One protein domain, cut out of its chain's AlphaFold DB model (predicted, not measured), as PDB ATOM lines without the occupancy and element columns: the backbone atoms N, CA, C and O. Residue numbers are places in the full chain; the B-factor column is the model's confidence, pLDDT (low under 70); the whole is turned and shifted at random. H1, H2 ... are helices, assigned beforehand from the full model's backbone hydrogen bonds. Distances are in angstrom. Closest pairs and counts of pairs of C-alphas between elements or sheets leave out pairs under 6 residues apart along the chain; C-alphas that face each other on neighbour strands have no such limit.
ATOM      1  N   ASN A 103     -33.229  20.051  41.401       41.22
ATOM      2  CA  ASN A 103     -34.033  18.895  41.773       41.22
ATOM      3  C   ASN A 103     -34.835  18.359  40.568       41.22
ATOM      4  O   ASN A 103     -35.111  19.093  39.619       41.22
ATOM      5  N   THR A 104     -35.287  17.100  40.600       41.25
ATOM      6  CA  THR A 104     -36.258  16.580  39.603       41.25
ATOM      7  C   THR A 104     -37.552  17.412  39.543       41.25
ATOM      8  O   THR A 104     -38.292  17.388  38.550       41.25
ATOM      9  N   ASP A 105     -37.779  18.208  40.587       49.84
ATOM     10  CA  ASP A 105     -38.896  19.132  40.747       49.84
ATOM     11  C   ASP A 105     -38.609  20.543  40.214       49.84
ATOM     12  O   ASP A 105     -39.538  21.339  40.109       49.84
ATOM     13  N   SER A 106     -37.374  20.849  39.792       61.72
ATOM     14  CA  SER A 106     -37.035  22.135  39.175       61.72
ATOM     15  C   SER A 106     -37.949  22.427  37.983       61.72
ATOM     16  O   SER A 106     -38.206  21.561  37.136       61.72
ATOM     17  N   SER A 107     -38.460  23.659  37.926       73.50
ATOM     18  CA  SER A 107     -39.295  24.114  36.816       73.50
ATOM     19  C   SER A 107     -38.491  24.161  35.512       73.50
ATOM     20  O   SER A 107     -37.257  24.229  35.514       73.50
ATOM     21  N   SER A 108     -39.185  24.132  34.371       80.06
ATOM     22  CA  SER A 108     -38.539  24.252  33.056       80.06
ATOM     23  C   SER A 108     -37.740  25.549  32.922       80.06
ATOM     24  O   SER A 108     -36.644  25.530  32.375       80.06
ATOM     25  N   GLU A 109     -38.224  26.656  33.488       80.19
ATOM     26  CA  GLU A 109     -37.545  27.962  33.451       80.19
ATOM     27  C   GLU A 109     -36.227  27.978  34.232       80.19
ATOM     28  O   GLU A 109     -35.270  28.666  33.874       80.19
ATOM     29  N   VAL A 110     -36.188  27.235  35.337       75.81
ATOM     30  CA  VAL A 110     -35.009  27.078  36.187       75.81
ATOM     31  C   VAL A 110     -33.952  26.271  35.421       75.81
ATOM     32  O   VAL A 110     -32.814  26.723  35.293       75.81
ATOM     33  N   LEU A 111     -34.346  25.157  34.794       78.94
ATOM     34  CA  LEU A 111     -33.463  24.344  33.945       78.94
ATOM     35  C   LEU A 111     -32.980  25.084  32.683       78.94
ATOM     36  O   LEU A 111     -31.838  24.903  32.266       78.94
ATOM     37  N   GLU A 112     -33.808  25.943  32.089       85.31
ATOM     38  CA  GLU A 112     -33.431  26.776  30.937       85.31
ATOM     39  C   GLU A 112     -32.350  27.793  31.293       85.31
ATOM     40  O   GLU A 112     -31.307  27.837  30.640       85.31
ATOM     41  N   ARG A 113     -32.541  28.542  32.385       78.88
ATOM     42  CA  ARG A 113     -31.529  29.485  32.883       78.88
ATOM     43  C   ARG A 113     -30.217  28.785  33.236       78.88
ATOM     44  O   ARG A 113     -29.143  29.349  33.029       78.88
ATOM     45  N   ALA A 114     -30.291  27.563  33.761       73.50
ATOM     46  CA  ALA A 114     -29.121  26.728  34.021       73.50
ATOM     47  C   ALA A 114     -28.377  26.382  32.728       73.50
ATOM     48  O   ALA A 114     -27.158  26.533  32.650       73.50
ATOM     49  N   LEU A 115     -29.120  25.927  31.715       81.62
ATOM     50  CA  LEU A 115     -28.570  25.506  30.434       81.62
ATOM     51  C   LEU A 115     -27.889  26.676  29.717       81.62
ATOM     52  O   LEU A 115     -26.759  26.531  29.258       81.62
ATOM     53  N   GLU A 116     -28.524  27.848  29.688       82.12
ATOM     54  CA  GLU A 116     -27.927  29.073  29.140       82.12
ATOM     55  C   GLU A 116     -26.635  29.456  29.865       82.12
ATOM     56  O   GLU A 116     -25.659  29.888  29.249       82.12
ATOM     57  N   ARG A 117     -26.601  29.284  31.188       72.69
ATOM     58  CA  ARG A 117     -25.412  29.559  31.994       72.69
ATOM     59  C   ARG A 117     -24.279  28.586  31.650       72.69
ATOM     60  O   ARG A 117     -23.165  29.032  31.398       72.69
ATOM     61  N   ALA A 118     -24.566  27.287  31.570       70.81
ATOM     62  CA  ALA A 118     -23.588  26.265  31.190       70.81
ATOM     63  C   ALA A 118     -23.040  26.482  29.766       70.81
ATOM     64  O   ALA A 118     -21.848  26.288  29.529       70.81
ATOM     65  N   GLN A 119     -23.883  26.959  28.842       78.06
ATOM     66  CA  GLN A 119     -23.475  27.371  27.493       78.06
ATOM     67  C   GLN A 119     -22.478  28.531  27.519       78.06
ATOM     68  O   GLN A 119     -21.453  28.466  26.846       78.06
ATOM     69  N   ARG A 120     -22.729  29.569  28.328       72.56
ATOM     70  CA  ARG A 120     -21.818  30.721  28.454       72.56
ATOM     71  C   ARG A 120     -20.453  30.343  29.033       72.56
ATOM     72  O   ARG A 120     -19.456  30.938  28.642       72.56
ATOM     73  N   TYR A 121     -20.407  29.373  29.946       72.94
ATOM     74  CA  TYR A 121     -19.160  28.908  30.566       72.94
ATOM     75  C   TYR A 121     -18.439  27.800  29.782       72.94
ATOM     76  O   TYR A 121     -17.329  27.432  30.158       72.94
ATOM     77  N   GLY A 122     -19.037  27.269  28.711       74.31
ATOM     78  CA  GLY A 122     -18.423  26.212  27.904       74.31
ATOM     79  C   GLY A 122     -18.298  24.860  28.619       74.31
ATOM     80  O   GLY A 122     -17.425  24.069  28.269       74.31
ATOM     81  N   ASP A 123     -19.142  24.573  29.618       76.25
ATOM     82  CA  ASP A 123     -19.161  23.257  30.274       76.25
ATOM     83  C   ASP A 123     -20.038  22.285  29.475       76.25
ATOM     84  O   ASP A 123     -21.241  22.160  29.707       76.25
ATOM     85  N   ASP A 124     -19.432  21.603  28.501       78.19
ATOM     86  CA  ASP A 124     -20.117  20.624  27.647       78.19
ATOM     87  C   ASP A 124     -20.853  19.549  28.460       78.19
ATOM     88  O   ASP A 124     -21.946  19.123  28.092       78.19
ATOM     89  N   ALA A 125     -20.265  19.073  29.561       74.00
ATOM     90  CA  ALA A 125     -20.852  17.982  30.330       74.00
ATOM     91  C   ALA A 125     -22.114  18.445  31.064       74.00
ATOM     92  O   ALA A 125     -23.119  17.733  31.066       74.00
ATOM     93  N   GLU A 126     -22.071  19.636  31.662       77.25
ATOM     94  CA  GLU A 126     -23.221  20.244  32.330       77.25
ATOM     95  C   GLU A 126     -24.319  20.620  31.324       77.25
ATOM     96  O   GLU A 126     -25.490  20.317  31.558       77.25
ATOM     97  N   GLN A 127     -23.954  21.167  30.158       83.19
ATOM     98  CA  GLN A 127     -24.904  21.479  29.087       83.19
ATOM     99  C   GLN A 127     -25.708  20.256  28.637       83.19
ATOM    100  O   GLN A 127     -26.926  20.341  28.491       83.19
ATOM    101  N   VAL A 128     -25.051  19.114  28.423       85.12
ATOM    102  CA  VAL A 128     -25.724  17.901  27.927       85.12
ATOM    103  C   VAL A 128     -26.706  17.361  28.966       85.12
ATOM    104  O   VAL A 128     -27.838  17.026  28.615       85.12
ATOM    105  N   ILE A 129     -26.311  17.333  30.241       83.06
ATOM    106  CA  ILE A 129     -27.175  16.874  31.341       83.06
ATOM    107  C   ILE A 129     -28.395  17.789  31.483       83.06
ATOM    108  O   ILE A 129     -29.530  17.319  31.545       83.06
ATOM    109  N   LEU A 130     -28.177  19.106  31.495       82.94
ATOM    110  CA  LEU A 130     -29.260  20.078  31.631       82.94
ATOM    111  C   LEU A 130     -30.206  20.045  30.431       82.94
ATOM    112  O   LEU A 130     -31.421  20.100  30.614       82.94
ATOM    113  N   ALA A 131     -29.678  19.889  29.216       90.50
ATOM    114  CA  ALA A 131     -30.492  19.714  28.020       90.50
ATOM    115  C   ALA A 131     -31.345  18.439  28.100       90.50
ATOM    116  O   ALA A 131     -32.534  18.468  27.785       90.50
ATOM    117  N   GLN A 132     -30.777  17.323  28.562       90.31
ATOM    118  CA  GLN A 132     -31.519  16.078  28.738       90.31
ATOM    119  C   GLN A 132     -32.644  16.223  29.777       90.31
ATOM    120  O   GLN A 132     -33.795  15.908  29.465       90.31
ATOM    121  N   HIS A 133     -32.355  16.761  30.967       84.31
ATOM    122  CA  HIS A 133     -33.367  16.984  32.006       84.31
ATOM    123  C   HIS A 133     -34.459  17.965  31.564       84.31
ATOM    124  O   HIS A 133     -35.646  17.704  31.777       84.31
ATOM    125  N   LEU A 134     -34.087  19.072  30.912       88.81
ATOM    126  CA  LEU A 134     -35.043  20.045  30.390       88.81
ATOM    127  C   LEU A 134     -35.950  19.415  29.328       88.81
ATOM    128  O   LEU A 134     -37.166  19.592  29.383       88.81
ATOM    129  N   ALA A 135     -35.389  18.648  28.391       90.38
ATOM    130  CA  ALA A 135     -36.178  17.961  27.377       90.38
ATOM    131  C   ALA A 135     -37.176  16.977  28.003       90.38
ATOM    132  O   ALA A 135     -38.344  16.969  27.616       90.38
ATOM    133  N   GLU A 136     -36.765  16.190  29.002       85.94
ATOM    134  CA  GLU A 136     -37.681  15.296  29.718       85.94
ATOM    135  C   GLU A 136     -38.770  16.048  30.483       85.94
ATOM    136  O   GLU A 136     -39.929  15.630  30.455       85.94
ATOM    137  N   LYS A 137     -38.435  17.163  31.143       83.81
ATOM    138  CA  LYS A 137     -39.416  17.985  31.864       83.81
ATOM    139  C   LYS A 137     -40.446  18.574  30.902       83.81
ATOM    140  O   LYS A 137     -41.646  18.453  31.143       83.81
ATOM    141  N   LEU A 138     -39.989  19.131  29.778       84.88
ATOM    142  CA  LEU A 138     -40.862  19.634  28.718       84.88
ATOM    143  C   LEU A 138     -41.746  18.518  28.150       84.88
ATOM    144  O   LEU A 138     -42.928  18.750  27.931       84.88
ATOM    145  N   LEU A 139     -41.216  17.305  27.957       81.00
ATOM    146  CA  LEU A 139     -42.008  16.157  27.505       81.00
ATOM    147  C   LEU A 139     -43.068  15.743  28.522       81.00
ATOM    148  O   LEU A 139     -44.190  15.455  28.123       81.00
ATOM    149  N   ARG A 140     -42.761  15.723  29.821       78.56
ATOM    150  CA  ARG A 140     -43.759  15.396  30.855       78.56
ATOM    151  C   ARG A 140     -44.887  16.429  30.886       78.56
ATOM    152  O   ARG A 140     -46.048  16.041  30.944       78.56
ATOM    153  N   ASN A 141     -44.550  17.708  30.726       75.38
ATOM    154  CA  ASN A 141     -45.500  18.819  30.806       75.38
ATOM    155  C   ASN A 141     -46.149  19.186  29.458       75.38
ATOM    156  O   ASN A 141     -46.955  20.108  29.399       75.38
ATOM    157  N   SER A 142     -45.807  18.512  28.352       67.88
ATOM    158  CA  SER A 142     -46.209  18.979  27.017       67.88
ATOM    159  C   SER A 142     -47.694  18.825  26.703       67.88
ATOM    160  O   SER A 142     -48.158  19.427  25.735       67.88
ATOM    161  N   GLY A 143     -48.412  17.941  27.406       67.62
ATOM    162  CA  GLY A 143     -49.719  17.460  26.948       67.62
ATOM    163  C   GLY A 143     -49.654  17.047  25.468       67.62
ATOM    164  O   GLY A 143     -48.775  16.264  25.081       67.62
ATOM    165  N   ARG A 144     -50.524  17.643  24.637       63.75
ATOM    166  CA  ARG A 144     -50.536  17.530  23.159       63.75
ATOM    167  C   ARG A 144     -49.957  18.755  22.415       63.75
ATOM    168  O   ARG A 144     -50.086  18.837  21.198       63.75
ATOM    169  N   SER A 145     -49.315  19.702  23.100       78.19
ATOM    170  CA  SER A 145     -48.825  20.949  22.489       78.19
ATOM    171  C   SER A 145     -47.633  20.722  21.546       78.19
ATOM    172  O   SER A 145     -46.521  20.444  22.003       78.19
ATOM    173  N   ASP A 146     -47.818  20.913  20.229       83.00
ATOM    174  CA  ASP A 146     -46.715  20.797  19.253       83.00
ATOM    175  C   ASP A 146     -45.587  21.797  19.536       83.00
ATOM    176  O   ASP A 146     -44.415  21.460  19.381       83.00
ATOM    177  N   LYS A 147     -45.908  23.002  20.031       87.88
ATOM    178  CA  LYS A 147     -44.899  24.011  20.389       87.88
ATOM    179  C   LYS A 147     -43.955  23.485  21.472       87.88
ATOM    180  O   LYS A 147     -42.735  23.577  21.316       87.88
ATOM    181  N   VAL A 148     -44.503  22.898  22.540       86.44
ATOM    182  CA  VAL A 148     -43.704  22.342  23.644       86.44
ATOM    183  C   VAL A 148     -42.945  21.094  23.192       86.44
ATOM    184  O   VAL A 148     -41.761  20.962  23.493       86.44
ATOM    185  N   LEU A 149     -43.569  20.221  22.397       85.38
ATOM    186  CA  LEU A 149     -42.911  19.033  21.840       85.38
ATOM    187  C   LEU A 149     -41.756  19.386  20.889       85.38
ATOM    188  O   LEU A 149     -40.690  18.777  20.945       85.38
ATOM    189  N   SER A 150     -41.948  20.387  20.031       92.81
ATOM    190  CA  SER A 150     -40.926  20.927  19.131       92.81
ATOM    191  C   SER A 150     -39.770  21.545  19.918       92.81
ATOM    192  O   SER A 150     -38.603  21.337  19.578       92.81
ATOM    193  N   ARG A 151     -40.069  22.243  21.021       94.81
ATOM    194  CA  ARG A 151     -39.053  22.765  21.940       94.81
ATOM    195  C   ARG A 151     -38.263  21.640  22.607       94.81
ATOM    196  O   ARG A 151     -37.038  21.658  22.538       94.81
ATOM    197  N   ALA A 152     -38.941  20.647  23.180       92.62
ATOM    198  CA  ALA A 152     -38.299  19.494  23.810       92.62
ATOM    199  C   ALA A 152     -37.381  18.749  22.831       92.62
ATOM    200  O   ALA A 152     -36.243  18.428  23.170       92.62
ATOM    201  N   TYR A 153     -37.845  18.551  21.592       96.25
ATOM    202  CA  TYR A 153     -37.049  17.976  20.511       96.25
ATOM    203  C   TYR A 153     -35.766  18.778  20.254       96.25
ATOM    204  O   TYR A 153     -34.681  18.204  20.249       96.25
ATOM    205  N   LYS A 154     -35.869  20.103  20.075       97.56
ATOM    206  CA  LYS A 154     -34.712  20.973  19.794       97.56
ATOM    207  C   LYS A 154     -33.702  20.986  20.940       97.56
ATOM    208  O   LYS A 154     -32.500  20.960  20.688       97.56
ATOM    209  N   VAL A 155     -34.177  21.011  22.185       96.62
ATOM    210  CA  VAL A 155     -33.314  20.948  23.374       96.62
ATOM    211  C   VAL A 155     -32.560  19.615  23.410       96.62
ATOM    212  O   VAL A 155     -31.337  19.610  23.537       96.62
ATOM    213  N   ALA A 156     -33.262  18.494  23.222       96.88
ATOM    214  CA  ALA A 156     -32.651  17.168  23.186       96.88
ATOM    215  C   ALA A 156     -31.638  17.023  22.037       96.88
ATOM    216  O   ALA A 156     -30.529  16.530  22.239       96.88
ATOM    217  N   GLU A 157     -31.984  17.494  20.836       97.81
ATOM    218  CA  GLU A 157     -31.083  17.498  19.682       97.81
ATOM    219  C   GLU A 157     -29.829  18.347  19.941       97.81
ATOM    220  O   GLU A 157     -28.725  17.932  19.585       97.81
ATOM    221  N   SER A 158     -29.984  19.513  20.573       96.31
ATOM    222  CA  SER A 158     -28.863  20.378  20.947       96.31
ATOM    223  C   SER A 158     -27.915  19.670  21.919       96.31
ATOM    224  O   SER A 158     -26.726  19.549  21.628       96.31
ATOM    225  N   GLY A 159     -28.443  19.090  23.005       95.38
ATOM    226  CA  GLY A 159     -27.650  18.303  23.956       95.38
ATOM    227  C   GLY A 159     -26.929  17.128  23.288       95.38
ATOM    228  O   GLY A 159     -25.737  16.917  23.505       95.38
ATOM    229  N   TYR A 160     -27.602  16.415  22.380       97.19
ATOM    230  CA  TYR A 160     -26.964  15.354  21.599       97.19
ATOM    231  C   TYR A 160     -25.776  15.867  20.772       97.19
ATOM    232  O   TYR A 160     -24.730  15.214  20.736       97.19
ATOM    233  N   LYS A 161     -25.929  17.013  20.091       96.69
ATOM    234  CA  LYS A 161     -24.883  17.611  19.245       96.69
ATOM    235  C   LYS A 161     -23.700  18.114  20.070       96.69
ATOM    236  O   LYS A 161     -22.567  17.849  19.684       96.69
ATOM    237  N   VAL A 162     -23.944  18.753  21.216       94.25
ATOM    238  CA  VAL A 162     -22.878  19.177  22.145       94.25
ATOM    239  C   VAL A 162     -22.060  17.966  22.596       94.25
ATOM    240  O   VAL A 162     -20.840  17.949  22.448       94.25
ATOM    241  N   ALA A 163     -22.723  16.892  23.035       92.00
ATOM    242  CA  ALA A 163     -22.030  15.666  23.417       92.00
ATOM    243  C   ALA A 163     -21.265  15.024  22.247       92.00
ATOM    244  O   ALA A 163     -20.184  14.475  22.455       92.00
ATOM    245  N   ALA A 164     -21.815  15.082  21.027       92.50
ATOM    246  CA  ALA A 164     -21.196  14.533  19.819       92.50
ATOM    247  C   ALA A 164     -19.899  15.256  19.436       92.50
ATOM    248  O   ALA A 164     -18.938  14.594  19.038       92.50
ATOM    249  N   SER A 165     -19.893  16.584  19.558       92.25
ATOM    250  CA  SER A 165     -18.790  17.462  19.160       92.25
ATOM    251  C   SER A 165     -17.758  17.691  20.266       92.25
ATOM    252  O   SER A 165     -16.694  18.240  19.996       92.25
ATOM    253  N   SER A 166     -18.047  17.277  21.503       89.25
ATOM    254  CA  SER A 166     -17.138  17.497  22.625       89.25
ATOM    255  C   SER A 166     -15.826  16.711  22.463       89.25
ATOM    256  O   SER A 166     -15.859  15.489  22.255       89.25
ATOM    257  N   PRO A 167     -14.654  17.347  22.659       82.75
ATOM    258  CA  PRO A 167     -13.355  16.675  22.565       82.75
ATOM    259  C   PRO A 167     -13.184  15.562  23.613       82.75
ATOM    260  O   PRO A 167     -12.417  14.619  23.417       82.75
ATOM    261  N   ASN A 168     -13.944  15.619  24.712       78.19
ATOM    262  CA  ASN A 168     -13.894  14.639  25.798       78.19
ATOM    263  C   ASN A 168     -14.808  13.419  25.576       78.19
ATOM    264  O   ASN A 168     -14.796  12.482  26.382       78.19
ATOM    265  N   ARG A 169     -15.588  13.382  24.486       78.44
ATOM    266  CA  ARG A 169     -16.570  12.318  24.201       78.44
ATOM    267  C   ARG A 169     -15.961  10.923  24.125       78.44
ATOM    268  O   ARG A 169     -16.574   9.954  24.571       78.44
ATOM    269  N   SER A 170     -14.773  10.788  23.537       68.56
ATOM    270  CA  SER A 170     -14.126   9.482  23.372       68.56
ATOM    271  C   SER A 170     -13.644   8.890  24.698       68.56
ATOM    272  O   SER A 170     -13.660   7.674  24.866       68.56
ATOM    273  N   ARG A 171     -13.276   9.761  25.643       67.00
ATOM    274  CA  ARG A 171     -12.719   9.408  26.953       67.00
ATOM    275  C   ARG A 171     -13.784   9.297  28.048       67.00
ATOM    276  O   ARG A 171     -13.544   8.673  29.074       67.00
ATOM    277  N   SER A 172     -14.968   9.878  27.841       76.50
ATOM    278  CA  SER A 172     -16.030   9.949  28.848       76.50
ATOM    279  C   SER A 172     -17.194   8.999  28.542       76.50
ATOM    280  O   SER A 172     -18.093   9.327  27.763       76.50
ATOM    281  N   LYS A 173     -17.237   7.844  29.231       78.25
ATOM    282  CA  LYS A 173     -18.408   6.934  29.225       78.25
ATOM    283  C   LYS A 173     -19.691   7.684  29.623       78.25
ATOM    284  O   LYS A 173     -20.743   7.458  29.036       78.25
ATOM    285  N   ARG A 174     -19.584   8.638  30.560       73.06
ATOM    286  CA  ARG A 174     -20.694   9.493  31.010       73.06
ATOM    287  C   ARG A 174     -21.247  10.357  29.884       73.06
ATOM    288  O   ARG A 174     -22.450  10.369  29.681       73.06
ATOM    289  N   LEU A 175     -20.390  11.056  29.139       79.38
ATOM    290  CA  LEU A 175     -20.862  11.966  28.093       79.38
ATOM    291  C   LEU A 175     -21.592  11.208  26.977       79.38
ATOM    292  O   LEU A 175     -22.610  11.674  26.479       79.38
ATOM    293  N   ARG A 176     -21.124   9.998  26.644       85.94
ATOM    294  CA  ARG A 176     -21.822   9.090  25.718       85.94
ATOM    295  C   ARG A 176     -23.160   8.595  26.269       85.94
ATOM    296  O   ARG A 176     -24.118   8.484  25.512       85.94
ATOM    297  N   HIS A 177     -23.230   8.306  27.567       85.88
ATOM    298  CA  HIS A 177     -24.483   7.926  28.217       85.88
ATOM    299  C   HIS A 177     -25.512   9.064  28.165       85.88
ATOM    300  O   HIS A 177     -26.636   8.847  27.725       85.88
ATOM    301  N   GLU A 178     -25.124  10.291  28.510       85.12
ATOM    302  CA  GLU A 178     -26.030  11.446  28.417       85.12
ATOM    303  C   GLU A 178     -26.417  11.752  26.962       85.12
ATOM    304  O   GLU A 178     -27.580  12.025  26.672       85.12
ATOM    305  N   GLN A 179     -25.489  11.586  26.012       93.44
ATOM    306  CA  GLN A 179     -25.790  11.662  24.580       93.44
ATOM    307  C   GLN A 179     -26.889  10.670  24.166       93.44
ATOM    308  O   GLN A 179     -27.797  11.025  23.411       93.44
ATOM    309  N   MET A 180     -26.826   9.428  24.658       93.81
ATOM    310  CA  MET A 180     -27.840   8.401  24.405       93.81
ATOM    311  C   MET A 180     -29.201   8.817  24.980       93.81
ATOM    312  O   MET A 180     -30.224   8.674  24.310       93.81
ATOM    313  N   LEU A 181     -29.226   9.385  26.190       90.12
ATOM    314  CA  LEU A 181     -30.453   9.893  26.807       90.12
ATOM    315  C   LEU A 181     -31.041  11.094  26.047       90.12
ATOM    316  O   LEU A 181     -32.260  11.174  25.884       90.12
ATOM    317  N   CYS A 182     -30.209  11.982  25.498       93.94
ATOM    318  CA  CYS A 182     -30.663  13.031  24.582       93.94
ATOM    319  C   CYS A 182     -31.296  12.443  23.307       93.94
ATOM    320  O   CYS A 182     -32.385  12.865  22.918       93.94
ATOM    321  N   ALA A 183     -30.670  11.440  22.677       97.31
ATOM    322  CA  ALA A 183     -31.236  10.771  21.497       97.31
ATOM    323  C   ALA A 183     -32.609  10.147  21.802       97.31
ATOM    324  O   ALA A 183     -33.564  10.304  21.042       97.31
ATOM    325  N   ARG A 184     -32.736   9.506  22.967       93.81
ATOM    326  CA  ARG A 184     -33.994   8.958  23.479       93.81
ATOM    327  C   ARG A 184     -35.076  10.023  23.657       93.81
ATOM    328  O   ARG A 184     -36.210   9.801  23.233       93.81
ATOM    329  N   ALA A 185     -34.750  11.159  24.273       92.19
ATOM    330  CA  ALA A 185     -35.698  12.256  24.465       92.19
ATOM    331  C   ALA A 185     -36.148  12.854  23.118       92.19
ATOM    332  O   ALA A 185     -37.341  13.080  22.913       92.19
ATOM    333  N   ALA A 186     -35.226  13.017  22.162       96.94
ATOM    334  CA  ALA A 186     -35.549  13.460  20.807       96.94
ATOM    335  C   ALA A 186     -36.483  12.470  20.083       96.94
ATOM    336  O   ALA A 186     -37.482  12.885  19.489       96.94
ATOM    337  N   ALA A 187     -36.221  11.161  20.196       94.94
ATOM    338  CA  ALA A 187     -37.104  10.125  19.665       94.94
ATOM    339  C   ALA A 187     -38.501  10.186  20.303       94.94
ATOM    340  O   ALA A 187     -39.502  10.113  19.595       94.94
ATOM    341  N   TRP A 188     -38.596  10.361  21.625       90.19
ATOM    342  CA  TRP A 188     -39.886  10.458  22.311       90.19
ATOM    343  C   TRP A 188     -40.679  11.693  21.868       90.19
ATOM    344  O   TRP A 188     -41.874  11.588  21.579       90.19
ATOM    345  N   ALA A 189     -40.018  12.843  21.723       89.88
ATOM    346  CA  ALA A 189     -40.642  14.037  21.165       89.88
ATOM    347  C   ALA A 189     -41.193  13.772  19.755       89.88
ATOM    348  O   ALA A 189     -42.349  14.092  19.478       89.88
ATOM    349  N   ALA A 190     -40.413  13.123  18.886       92.62
ATOM    350  CA  ALA A 190     -40.850  12.755  17.541       92.62
ATOM    351  C   ALA A 190     -42.044  11.781  17.553       92.62
ATOM    352  O   ALA A 190     -43.008  12.006  16.822       92.62
ATOM    353  N   VAL A 191     -42.057  10.773  18.439       87.75
ATOM    354  CA  VAL A 191     -43.214   9.874  18.618       87.75
ATOM    355  C   VAL A 191     -44.466  10.679  18.962       87.75
ATOM    356  O   VAL A 191     -45.488  10.519  18.295       87.75
ATOM    357  N   ARG A 192     -44.405  11.576  19.957       83.62
ATOM    358  CA  ARG A 192     -45.581  12.369  20.363       83.62
ATOM    359  C   ARG A 192     -46.053  13.297  19.244       83.62
ATOM    360  O   ARG A 192     -47.253  13.367  18.997       83.62
ATOM    361  N   ARG A 193     -45.139  13.932  18.504       85.06
ATOM    362  CA  ARG A 193     -45.492  14.776  17.345       85.06
ATOM    363  C   ARG A 193     -46.127  13.975  16.214       85.06
ATOM    364  O   ARG A 193     -47.127  14.412  15.660       85.06
ATOM    365  N   SER A 194     -45.636  12.766  15.941       84.81
ATOM    366  CA  SER A 194     -46.256  11.871  14.953       84.81
ATOM    367  C   SER A 194     -47.716  11.530  15.290       84.81
ATOM    368  O   SER A 194     -48.481  11.170  14.404       84.81
ATOM    369  N   ARG A 195     -48.115  11.630  16.564       77.38
ATOM    370  CA  ARG A 195     -49.503  11.415  17.003       77.38
ATOM    371  C   ARG A 195     -50.345  12.680  16.939       77.38
ATOM    372  O   ARG A 195     -51.517  12.601  16.609       77.38
ATOM    373  N   VAL A 196     -49.756  13.842  17.223       80.00
ATOM    374  CA  VAL A 196     -50.440  15.135  17.046       80.00
ATOM    375  C   VAL A 196     -50.882  15.320  15.592       80.00
ATOM    376  O   VAL A 196     -51.953  15.857  15.340       80.00
ATOM    377  N   TYR A 197     -50.085  14.830  14.641       82.56
ATOM    378  CA  TYR A 197     -50.363  14.934  13.209       82.56
ATOM    379  C   TYR A 197     -50.923  13.654  12.587       82.56
ATOM    380  O   TYR A 197     -50.736  13.452  11.393       82.56
ATOM    381  N   ILE A 198     -51.604  12.802  13.360       77.00
ATOM    382  CA  ILE A 198     -52.105  11.510  12.864       77.00
ATOM    383  C   ILE A 198     -53.023  11.642  11.636       77.00
ATOM    384  O   ILE A 198     -52.947  10.816  10.734       77.00
ATOM    385  N   ASP A 199     -53.784  12.739  11.559       71.81
ATOM    386  CA  ASP A 199     -54.671  13.091  10.440       71.81
ATOM    387  C   ASP A 199     -53.903  13.630   9.200       71.81
ATOM    388  O   ASP A 199     -54.508  13.964   8.184       71.81
ATOM    389  N   ASN A 200     -52.571  13.763   9.265       84.94
ATOM    390  CA  ASN A 200     -51.709  14.239   8.179       84.94
ATOM    391  C   ASN A 200     -50.564  13.231   7.918       84.94
ATOM    392  O   ASN A 200     -49.557  13.253   8.642       84.94
ATOM    393  N   PRO A 201     -50.696  12.366   6.892       84.38
ATOM    394  CA  PRO A 201     -49.720  11.321   6.585       84.38
ATOM    395  C   PRO A 201     -48.298  11.848   6.360       84.38
ATOM    396  O   PRO A 201     -47.375  11.374   7.017       84.38
ATOM    397  N   ASP A 202     -48.119  12.898   5.552       87.88
ATOM    398  CA  ASP A 202     -46.793  13.448   5.226       87.88
ATOM    399  C   ASP A 202     -46.034  13.924   6.472       87.88
ATOM    400  O   ASP A 202     -44.839  13.663   6.659       87.88
ATOM    401  N   LYS A 203     -46.729  14.633   7.374       88.44
ATOM    402  CA  LYS A 203     -46.140  15.085   8.641       88.44
ATOM    403  C   LYS A 203     -45.869  13.910   9.570       88.44
ATOM    404  O   LYS A 203     -44.814  13.878  10.204       88.44
ATOM    405  N   THR A 204     -46.800  12.965   9.659       87.81
ATOM    406  CA  THR A 204     -46.639  11.752  10.464       87.81
ATOM    407  C   THR A 204     -45.403  10.964  10.042       87.81
ATOM    408  O   THR A 204     -44.575  10.649  10.900       87.81
ATOM    409  N   ASP A 205     -45.231  10.728   8.745       91.12
ATOM    410  CA  ASP A 205     -44.121   9.955   8.190       91.12
ATOM    411  C   ASP A 205     -42.788  10.670   8.383       91.12
ATOM    412  O   ASP A 205     -41.811  10.064   8.824       91.12
ATOM    413  N   ARG A 206     -42.760  11.997   8.210       94.31
ATOM    414  CA  ARG A 206     -41.585  12.803   8.567       94.31
ATOM    415  C   ARG A 206     -41.183  12.614  10.032       94.31
ATOM    416  O   ARG A 206     -39.994  12.503  10.331       94.31
ATOM    417  N   PHE A 207     -42.138  12.603  10.963       93.75
ATOM    418  CA  PHE A 207     -41.828  12.375  12.375       93.75
ATOM    419  C   PHE A 207     -41.431  10.928  12.659       93.75
ATOM    420  O   PHE A 207     -40.542  10.718  13.479       93.75
ATOM    421  N   LEU A 208     -42.013   9.946  11.972       92.75
ATOM    422  CA  LEU A 208     -41.593   8.550  12.070       92.75
ATOM    423  C   LEU A 208     -40.152   8.347  11.587       92.75
ATOM    424  O   LEU A 208     -39.383   7.693  12.288       92.75
ATOM    425  N   HIS A 209     -39.740   8.986  10.489       96.81
ATOM    426  CA  HIS A 209     -38.337   8.986  10.056       96.81
ATOM    427  C   HIS A 209     -37.402   9.571  11.124       96.81
ATOM    428  O   HIS A 209     -36.287   9.082  11.326       96.81
ATOM    429  N   LEU A 210     -37.845  10.602  11.854       96.62
ATOM    430  CA  LEU A 210     -37.082  11.126  12.990       96.62
ATOM    431  C   LEU A 210     -37.025  10.119  14.147       96.62
ATOM    432  O   LEU A 210     -35.960   9.966  14.743       96.62
ATOM    433  N   VAL A 211     -38.120   9.417  14.458       96.00
ATOM    434  CA  VAL A 211     -38.115   8.339  15.465       96.00
ATOM    435  C   VAL A 211     -37.100   7.267  15.088       96.00
ATOM    436  O   VAL A 211     -36.237   6.956  15.905       96.00
ATOM    437  N   GLU A 212     -37.165   6.756  13.858       97.06
ATOM    438  CA  GLU A 212     -36.224   5.774  13.315       97.06
ATOM    439  C   GLU A 212     -34.776   6.258  13.471       97.06
ATOM    440  O   GLU A 212     -33.961   5.593  14.113       97.06
ATOM    441  N   THR A 213     -34.477   7.461  12.975       98.00
ATOM    442  CA  THR A 213     -33.135   8.061  13.023       98.00
ATOM    443  C   THR A 213     -32.595   8.141  14.451       98.00
ATOM    444  O   THR A 213     -31.463   7.736  14.730       98.00
ATOM    445  N   TRP A 214     -33.386   8.676  15.381       98.25
ATOM    446  CA  TRP A 214     -32.942   8.874  16.758       98.25
ATOM    447  C   TRP A 214     -32.843   7.562  17.536       98.25
ATOM    448  O   TRP A 214     -31.946   7.421  18.367       98.25
ATOM    449  N   LYS A 215     -33.700   6.581  17.240       97.69
ATOM    450  CA  LYS A 215     -33.636   5.249  17.846       97.69
ATOM    451  C   LYS A 215     -32.470   4.409  17.325       97.69
ATOM    452  O   LYS A 215     -31.831   3.737  18.132       97.69
ATOM    453  N   ARG A 216     -32.101   4.523  16.040       98.25
ATOM    454  CA  ARG A 216     -30.845   3.958  15.507       98.25
ATOM    455  C   ARG A 216     -29.627   4.542  16.231       98.25
ATOM    456  O   ARG A 216     -28.808   3.785  16.743       98.25
ATOM    457  N   ARG A 217     -29.568   5.871  16.390       97.81
ATOM    458  CA  ARG A 217     -28.497   6.554  17.147       97.81
ATOM    459  C   ARG A 217     -28.439   6.128  18.615       97.81
ATOM    460  O   ARG A 217     -27.355   5.909  19.148       97.81
ATOM    461  N   GLU A 218     -29.592   6.004  19.277       96.88
ATOM    462  CA  GLU A 218     -29.666   5.482  20.649       96.88
ATOM    463  C   GLU A 218     -29.091   4.059  20.718       96.88
ATOM    464  O   GLU A 218     -28.269   3.778  21.589       96.88
ATOM    465  N   ALA A 219     -29.453   3.189  19.771       96.69
ATOM    466  CA  ALA A 219     -28.969   1.813  19.722       96.69
ATOM    467  C   ALA A 219     -27.456   1.701  19.472       96.69
ATOM    468  O   ALA A 219     -26.793   0.861  20.084       96.69
ATOM    469  N   GLU A 220     -26.892   2.532  18.594       96.50
ATOM    470  CA  GLU A 220     -25.446   2.600  18.335       96.50
ATOM    471  C   GLU A 220     -24.666   3.023  19.588       96.50
ATOM    472  O   GLU A 220     -23.655   2.411  19.950       96.50
ATOM    473  N   LEU A 221     -25.165   4.040  20.299       94.31
ATOM    474  CA  LEU A 221     -24.573   4.505  21.551       94.31
ATOM    475  C   LEU A 221     -24.690   3.454  22.655       94.31
ATOM    476  O   LEU A 221     -23.705   3.192  23.343       94.31
ATOM    477  N   ALA A 222     -25.851   2.810  22.788       92.19
ATOM    478  CA  ALA A 222     -26.061   1.720  23.735       92.19
ATOM    479  C   ALA A 222     -25.118   0.537  23.458       92.19
ATOM    480  O   ALA A 222     -24.470   0.040  24.377       92.19
ATOM    481  N   SER A 223     -24.945   0.160  22.187       92.56
ATOM    482  CA  SER A 223     -23.990  -0.883  21.775       92.56
ATOM    483  C   SER A 223     -22.558  -0.508  22.177       92.56
ATOM    484  O   SER A 223     -21.837  -1.314  22.758       92.56
ATOM    485  N   THR A 224     -22.167   0.751  21.952       90.25
ATOM    486  CA  THR A 224     -20.844   1.283  22.333       90.25
ATOM    487  C   THR A 224     -20.628   1.304  23.852       90.25
ATOM    488  O   THR A 224     -19.499   1.192  24.326       90.25
ATOM    489  N   LEU A 225     -21.697   1.475  24.629       85.19
ATOM    490  CA  LEU A 225     -21.673   1.480  26.092       85.19
ATOM    491  C   LEU A 225     -21.748   0.072  26.705       85.19
ATOM    492  O   LEU A 225     -21.718  -0.029  27.933       85.19
ATOM    493  N   ALA A 226     -21.804  -0.973  25.867       86.62
ATOM    494  CA  ALA A 226     -22.049  -2.360  26.254       86.62
ATOM    495  C   ALA A 226     -23.373  -2.536  27.022       86.62
ATOM    496  O   ALA A 226     -23.424  -3.228  28.035       86.62
ATOM    497  N   LEU A 227     -24.435  -1.892  26.522       87.00
ATOM    498  CA  LEU A 227     -25.809  -1.971  27.024       87.00
ATOM    499  C   LEU A 227     -26.686  -2.744  26.007       87.00
ATOM    500  O   LEU A 227     -27.437  -2.117  25.248       87.00
ATOM    501  N   PRO A 228     -26.532  -4.079  25.879       89.81
ATOM    502  CA  PRO A 228     -27.237  -4.880  24.878       89.81
ATOM    503  C   PRO A 228     -28.763  -4.810  24.975       89.81
ATOM    504  O   PRO A 228     -29.414  -4.745  23.933       89.81
ATOM    505  N   VAL A 229     -29.358  -4.779  26.174       89.31
ATOM    506  CA  VAL A 229     -30.825  -4.703  26.306       89.31
ATOM    507  C   VAL A 229     -31.339  -3.374  25.771       89.31
ATOM    508  O   VAL A 229     -32.273  -3.336  24.967       89.31
ATOM    509  N   THR A 230     -30.684  -2.282  26.154       89.94
ATOM    510  CA  THR A 230     -31.008  -0.939  25.669       89.94
ATOM    511  C   THR A 230     -30.841  -0.853  24.156       89.94
ATOM    512  O   THR A 230     -31.717  -0.329  23.471       89.94
ATOM    513  N   ALA A 231     -29.752  -1.409  23.618       93.00
ATOM    514  CA  ALA A 231     -29.496  -1.417  22.185       93.00
ATOM    515  C   ALA A 231     -30.598  -2.153  21.413       93.00
ATOM    516  O   ALA A 231     -31.124  -1.607  20.441       93.00
ATOM    517  N   THR A 232     -30.985  -3.351  21.856       95.25
ATOM    518  CA  THR A 232     -32.015  -4.154  21.186       95.25
ATOM    519  C   THR A 232     -33.396  -3.507  21.279       95.25
ATOM    520  O   THR A 232     -34.083  -3.399  20.266       95.25
ATOM    521  N   VAL A 233     -33.788  -2.983  22.446       93.56
ATOM    522  CA  VAL A 233     -35.065  -2.262  22.609       93.56
ATOM    523  C   VAL A 233     -35.109  -1.004  21.733       93.56
ATOM    524  O   VAL A 233     -36.133  -0.704  21.116       93.56
ATOM    525  N   SER A 234     -34.003  -0.263  21.631       94.62
ATOM    526  CA  SER A 234     -33.921   0.895  20.738       94.62
ATOM    527  C   SER A 234     -34.006   0.503  19.264       94.62
ATOM    528  O   SER A 234     -34.718   1.180  18.527       94.62
ATOM    529  N   ARG A 235     -33.363  -0.595  18.838       96.69
ATOM    530  CA  ARG A 235     -33.508  -1.125  17.467       96.69
ATOM    531  C   ARG A 235     -34.951  -1.499  17.169       96.69
ATOM    532  O   ARG A 235     -35.496  -0.952  16.224       96.69
ATOM    533  N   PHE A 236     -35.602  -2.257  18.049       95.69
ATOM    534  CA  PHE A 236     -37.020  -2.596  17.915       95.69
ATOM    535  C   PHE A 236     -37.905  -1.362  17.672       95.69
ATOM    536  O   PHE A 236     -38.760  -1.360  16.788       95.69
ATOM    537  N   HIS A 237     -37.701  -0.274  18.424       94.06
ATOM    538  CA  HIS A 237     -38.472   0.957  18.207       94.06
ATOM    539  C   HIS A 237     -38.125   1.671  16.892       94.06
ATOM    540  O   HIS A 237     -39.005   2.324  16.329       94.06
ATOM    541  N   ALA A 238     -36.884   1.565  16.406       95.88
ATOM    542  CA  ALA A 238     -36.494   2.071  15.091       95.88
ATOM    543  C   ALA A 238     -37.117   1.243  13.959       95.88
ATOM    544  O   ALA A 238     -37.731   1.813  13.063       95.88
ATOM    545  N   ASP A 239     -37.007  -0.083  14.036       95.38
ATOM    546  CA  ASP A 239     -37.532  -1.019  13.042       95.38
ATOM    547  C   ASP A 239     -39.061  -0.911  12.968       95.38
ATOM    548  O   ASP A 239     -39.625  -0.803  11.886       95.38
ATOM    549  N   ARG A 240     -39.743  -0.750  14.111       91.50
ATOM    550  CA  ARG A 240     -41.187  -0.460  14.143       91.50
ATOM    551  C   ARG A 240     -41.543   0.883  13.504       91.50
ATOM    552  O   ARG A 240     -42.609   1.000  12.912       91.50
ATOM    553  N   ALA A 241     -40.709   1.915  13.643       92.00
ATOM    554  CA  ALA A 241     -40.945   3.175  12.939       92.00
ATOM    555  C   ALA A 241     -40.776   2.997  11.421       92.00
ATOM    556  O   ALA A 241     -41.612   3.493  10.675       92.00
ATOM    557  N   SER A 242     -39.766   2.237  10.987       93.88
ATOM    558  CA  SER A 242     -39.521   1.902   9.577       93.88
ATOM    559  C   SER A 242     -40.678   1.097   8.968       93.88
ATOM    560  O   SER A 242     -41.238   1.502   7.950       93.88
ATOM    561  N   ALA A 243     -41.122   0.037   9.650       89.81
ATOM    562  CA  ALA A 243     -42.247  -0.797   9.230       89.81
ATOM    563  C   ALA A 243     -43.546   0.017   9.107       89.81
ATOM    564  O   ALA A 243     -44.285  -0.122   8.137       89.81
ATOM    565  N   LEU A 244     -43.793   0.947  10.040       89.31
ATOM    566  CA  LEU A 244     -44.927   1.869   9.943       89.31
ATOM    567  C   LEU A 244     -44.814   2.826   8.754       89.31
ATOM    568  O   LEU A 244     -45.837   3.192   8.201       89.31
ATOM    569  N   ILE A 245     -43.621   3.267   8.360       91.06
ATOM    570  CA  ILE A 245     -43.462   4.142   7.187       91.06
ATOM    571  C   ILE A 245     -43.762   3.366   5.905       91.06
ATOM    572  O   ILE A 245     -44.472   3.881   5.043       91.06
ATOM    573  N   ARG A 246     -43.261   2.126   5.818       91.06
ATOM    574  CA  ARG A 246     -43.421   1.220   4.669       91.06
ATOM    575  C   ARG A 246     -44.786   0.536   4.587       91.06
ATOM    576  O   ARG A 246     -45.064  -0.090   3.574       91.06
ATOM    577  N   ASP A 247     -45.604   0.658   5.631       88.06
ATOM    578  CA  ASP A 247     -46.866  -0.077   5.783       88.06
ATOM    579  C   ASP A 247     -46.682  -1.612   5.779       88.06
ATOM    580  O   ASP A 247     -47.532  -2.376   5.320       88.06
ATOM    581  N   ASP A 248     -45.548  -2.079   6.313       89.19
ATOM    582  CA  ASP A 248     -45.158  -3.488   6.295       89.19
ATOM    583  C   ASP A 248     -45.647  -4.223   7.559       89.19
ATOM    584  O   ASP A 248     -45.175  -4.009   8.688       89.19
ATOM    585  N   ARG A 249     -46.646  -5.090   7.366       85.75
ATOM    586  CA  ARG A 249     -47.268  -5.897   8.428       85.75
ATOM    587  C   ARG A 249     -46.364  -7.046   8.874       85.75
ATOM    588  O   ARG A 249     -46.293  -7.318  10.072       85.75
ATOM    589  N   GLU A 250     -45.675  -7.690   7.936       90.44
ATOM    590  CA  GLU A 250     -44.800  -8.832   8.209       90.44
ATOM    591  C   GLU A 250     -43.563  -8.372   8.983       90.44
ATOM    592  O   GLU A 250     -43.270  -8.915  10.049       90.44
ATOM    593  N   GLU A 251     -42.927  -7.279   8.545       90.31
ATOM    594  CA  GLU A 251     -41.821  -6.647   9.276       90.31
ATOM    595  C   GLU A 251     -42.272  -6.235  10.691       90.31
ATOM    596  O   GLU A 251     -41.551  -6.438  11.671       90.31
ATOM    597  N   SER A 252     -43.495  -5.713  10.851       88.25
ATOM    598  CA  SER A 252     -44.035  -5.347  12.170       88.25
ATOM    599  C   SER A 252     -44.181  -6.546  13.122       88.25
ATOM    600  O   SER A 252     -43.833  -6.427  14.302       88.25
ATOM    601  N   ILE A 253     -44.682  -7.685  12.636       90.75
ATOM    602  CA  ILE A 253     -44.893  -8.909  13.431       90.75
ATOM    603  C   ILE A 253     -43.560  -9.607  13.718       90.75
ATOM    604  O   ILE A 253     -43.299  -9.972  14.868       90.75
ATOM    605  N   GLY A 254     -42.678  -9.715  12.722       92.62
ATOM    606  CA  GLY A 254     -41.337 -10.274  12.888       92.62
ATOM    607  C   GLY A 254     -40.520  -9.526  13.940       92.62
ATOM    608  O   GLY A 254     -39.966 -10.137  14.852       92.62
ATOM    609  N   ASN A 255     -40.560  -8.191  13.915       93.00
ATOM    610  CA  ASN A 255     -39.898  -7.362  14.922       93.00
ATOM    611  C   ASN A 255     -40.444  -7.591  16.344       93.00
ATOM    612  O   ASN A 255     -39.676  -7.549  17.308       93.00
ATOM    613  N   LEU A 256     -41.756  -7.824  16.500       93.56
ATOM    614  CA  LEU A 256     -42.368  -8.146  17.797       93.56
ATOM    615  C   LEU A 256     -41.909  -9.508  18.319       93.56
ATOM    616  O   LEU A 256     -41.604  -9.645  19.506       93.56
ATOM    617  N   ARG A 257     -41.829 -10.498  17.430       94.50
ATOM    618  CA  ARG A 257     -41.318 -11.833  17.740       94.50
ATOM    619  C   ARG A 257     -39.869 -11.760  18.209       94.50
ATOM    620  O   ARG A 257     -39.535 -12.308  19.260       94.50
ATOM    621  N   ASP A 258     -39.023 -11.043  17.476       94.81
ATOM    622  CA  ASP A 258     -37.593 -10.953  17.771       94.81
ATOM    623  C   ASP A 258     -37.311 -10.246  19.101       94.81
ATOM    624  O   ASP A 258     -36.519 -10.748  19.905       94.81
ATOM    625  N   ILE A 259     -37.997  -9.131  19.397       95.12
ATOM    626  CA  ILE A 259     -37.821  -8.457  20.693       95.12
ATOM    627  C   ILE A 259     -38.346  -9.305  21.852       95.12
ATOM    628  O   ILE A 259     -37.704  -9.362  22.902       95.12
ATOM    629  N   ALA A 260     -39.483  -9.986  21.685       93.62
ATOM    630  CA  ALA A 260     -40.043 -10.830  22.733       93.62
ATOM    631  C   ALA A 260     -39.104 -11.999  23.051       93.62
ATOM    632  O   ALA A 260     -38.761 -12.218  24.213       93.62
ATOM    633  N   GLN A 261     -38.609 -12.691  22.021       92.75
ATOM    634  CA  GLN A 261     -37.665 -13.790  22.191       92.75
ATOM    635  C   GLN A 261     -36.353 -13.320  22.821       92.75
ATOM    636  O   GLN A 261     -35.825 -13.978  23.722       92.75
ATOM    637  N   PHE A 262     -35.838 -12.159  22.406       93.06
ATOM    638  CA  PHE A 262     -34.658 -11.564  23.022       93.06
ATOM    639  C   PHE A 262     -34.874 -11.304  24.519       93.06
ATOM    640  O   PHE A 262     -34.052 -11.713  25.337       93.06
ATOM    641  N   LEU A 263     -35.990 -10.680  24.908       90.94
ATOM    642  CA  LEU A 263     -36.282 -10.388  26.315       90.94
ATOM    643  C   LEU A 263     -36.476 -11.656  27.159       90.94
ATOM    644  O   LEU A 263     -36.055 -11.683  28.312       90.94
ATOM    645  N   LEU A 264     -37.070 -12.710  26.594       88.75
ATOM    646  CA  LEU A 264     -37.282 -13.988  27.285       88.75
ATOM    647  C   LEU A 264     -36.003 -14.820  27.447       88.75
ATOM    648  O   LEU A 264     -35.909 -15.623  28.375       88.75
ATOM    649  N   THR A 265     -35.037 -14.658  26.543       85.88
ATOM    650  CA  THR A 265     -33.756 -15.386  26.569       85.88
ATOM    651  C   THR A 265     -32.650 -14.620  27.288       85.88
ATOM    652  O   THR A 265     -31.700 -15.228  27.788       85.88
ATOM    653  N   THR A 266     -32.776 -13.297  27.390       81.38
ATOM    654  CA  THR A 266     -31.862 -12.470  28.174       81.38
ATOM    655  C   THR A 266     -31.973 -12.874  29.644       81.38
ATOM    656  O   THR A 266     -33.024 -12.727  30.265       81.38
ATOM    657  N   ARG A 267     -30.887 -13.428  30.208       58.84
ATOM    658  CA  ARG A 267     -30.848 -13.884  31.606       58.84
ATOM    659  C   ARG A 267     -31.318 -12.766  32.540       58.84
ATOM    660  O   ARG A 267     -30.883 -11.623  32.397       58.84
ATOM    661  N   LYS A 268     -32.155 -13.121  33.528       56.66
ATOM    662  CA  LYS A 268     -32.523 -12.219  34.629       56.66
ATOM    663  C   LYS A 268     -31.253 -11.587  35.213       56.66
ATOM    664  O   LYS A 268     -30.252 -12.300  35.336       56.66
ATOM    665  N   PRO A 269     -31.282 -10.288  35.556       52.91
ATOM    666  CA  PRO A 269     -30.109  -9.591  36.050       52.91
ATOM    667  C   PRO A 269     -29.511 -10.338  37.242       52.91
ATOM    668  O   PRO A 269     -30.155 -10.512  38.275       52.91
ATOM    669  N   GLY A 270     -28.291 -10.834  37.052       44.03
ATOM    670  CA  GLY A 270     -27.496 -11.448  38.103       44.03
ATOM    671  C   GLY A 270     -26.680 -10.390  38.849       44.03
ATOM    672  O   GLY A 270     -26.670  -9.216  38.460       44.03
ATOM    673  N   PRO A 271     -25.945 -10.781  39.900       37.91
ATOM    674  CA  PRO A 271     -24.968  -9.895  40.517       37.91
ATOM    675  C   PRO A 271     -23.933  -9.481  39.457       37.91
ATOM    676  O   PRO A 271     -23.161 -10.314  38.988       37.91
ATOM    677  N   GLY A 272     -23.949  -8.209  39.040       44.88
ATOM    678  CA  GLY A 272     -23.042  -7.660  38.020       44.88
ATOM    679  C   GLY A 272     -23.705  -7.119  36.748       44.88
ATOM    680  O   GLY A 272     -23.004  -6.533  35.926       44.88
ATOM    681  N   THR A 273     -25.024  -7.255  36.574       57.72
ATOM    682  CA  THR A 273     -25.731  -6.587  35.467       57.72
ATOM    683  C   THR A 273     -25.735  -5.070  35.673       57.72
ATOM    684  O   THR A 273     -26.051  -4.591  36.765       57.72
ATOM    685  N   ASP A 274     -25.375  -4.302  34.637       57.12
ATOM    686  CA  ASP A 274     -25.441  -2.837  34.683       57.12
ATOM    687  C   ASP A 274     -26.900  -2.426  34.925       57.12
ATOM    688  O   ASP A 274     -27.786  -2.756  34.141       57.12
ATOM    689  N   ALA A 275     -27.167  -1.704  36.017       60.84
ATOM    690  CA  ALA A 275     -28.516  -1.249  36.357       60.84
ATOM    691  C   ALA A 275     -29.124  -0.321  35.286       60.84
ATOM    692  O   ALA A 275     -30.330  -0.079  35.286       60.84
ATOM    693  N   ASN A 276     -28.295   0.218  34.386       63.16
ATOM    694  CA  ASN A 276     -28.739   0.998  33.236       63.16
ATOM    695  C   ASN A 276     -29.122   0.135  32.028       63.16
ATOM    696  O   ASN A 276     -29.726   0.673  31.103       63.16
ATOM    697  N   ASP A 277     -28.804  -1.164  32.035       76.00
ATOM    698  CA  ASP A 277     -29.124  -2.112  30.965       76.00
ATOM    699  C   ASP A 277     -30.206  -3.120  31.364       76.00
ATOM    700  O   ASP A 277     -30.063  -4.336  31.248       76.00
ATOM    701  N   LEU A 278     -31.314  -2.585  31.861       76.81
ATOM    702  CA  LEU A 278     -32.519  -3.346  32.154       76.81
ATOM    703  C   LEU A 278     -33.635  -2.898  31.218       76.81
ATOM    704  O   LEU A 278     -33.717  -1.720  30.846       76.81
ATOM    705  N   VAL A 279     -34.534  -3.823  30.872       80.69
ATOM    706  CA  VAL A 279     -35.758  -3.449  30.165       80.69
ATOM    707  C   VAL A 279     -36.551  -2.499  31.059       80.69
ATOM    708  O   VAL A 279     -36.891  -2.805  32.201       80.69
TER     709      VAL A 279
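AT A GLANCE: This is residues 103 to 279 of the 561 residues of an uncharacterized protein of Rhodococcus sp. NJ-530 (UniProt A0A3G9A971). Seven helices run back and forth side by side: H2, H3 and H4 make a three-helix bundle, H1 packs on H2 at one end of the domain, and H5, H6 and H7 extend it from H4 towards the other. After H7 comes a 14-residue tail with no named element, residues 266 to 279. The printed part has 177 residues, with helices H1 to H7 in chain order and no named strand; the class is all helix. It is compact, with a radius of gyration of the C-alphas of 17.0 A and spans of 50 by 47 by 29 A.

HOW THE PARTS SIT: H1, residues 108 to 121, and H2, residues 124 to 141, touch as a hairpin, closest at the C-alphas of Ala 118 and Gln 127, 5.4 A apart. H2, H3, residues 146 to 165, and H4, residues 173 to 196, form an up and down bundle, each running against the one before. H2 also touches H4 at a shallow tilt of 27 degrees, the same way, closest at the C-alphas of Gln 132 and Cys 182, 5.2 A. H4 and H5, residues 201 to 224, touch at 17 degrees, opposite ways, closest at the C-alphas of Ser 194 and Thr 204, 4.5 A. H5 touches H6, residues 228 to 246, closest at the C-alphas of Ala 219 and Ala 231, 4.1 A. H6 touches H7, residues 249 to 265, closest at the C-alphas of Ala 243 and Ser 252, 5.7 A. H4 and H6 are near each other; H1 and H7 are apart. In H1 to H7 every O i to N i+4 pair is within hydrogen-bond range.

IN THESE COORDINATES: H1 begins at C-alpha 108 (-38.539, 24.252, 33.056). H4 measures 35.2 A and H5 34.4 A from first to last C-alpha. H7 ends at C-alpha 265 (-33.756, -15.386, 26.569).

THE WHOLE: The C-alphas farthest apart, Tyr 121 and Glu 250, are 50.8 A apart. The printed part has no cut; the link from H3 to H4 is short, the others tight. The pLDDT is under 70 at residues 103 to 106, 142 to 144, 170 to 171 and 267 to 276.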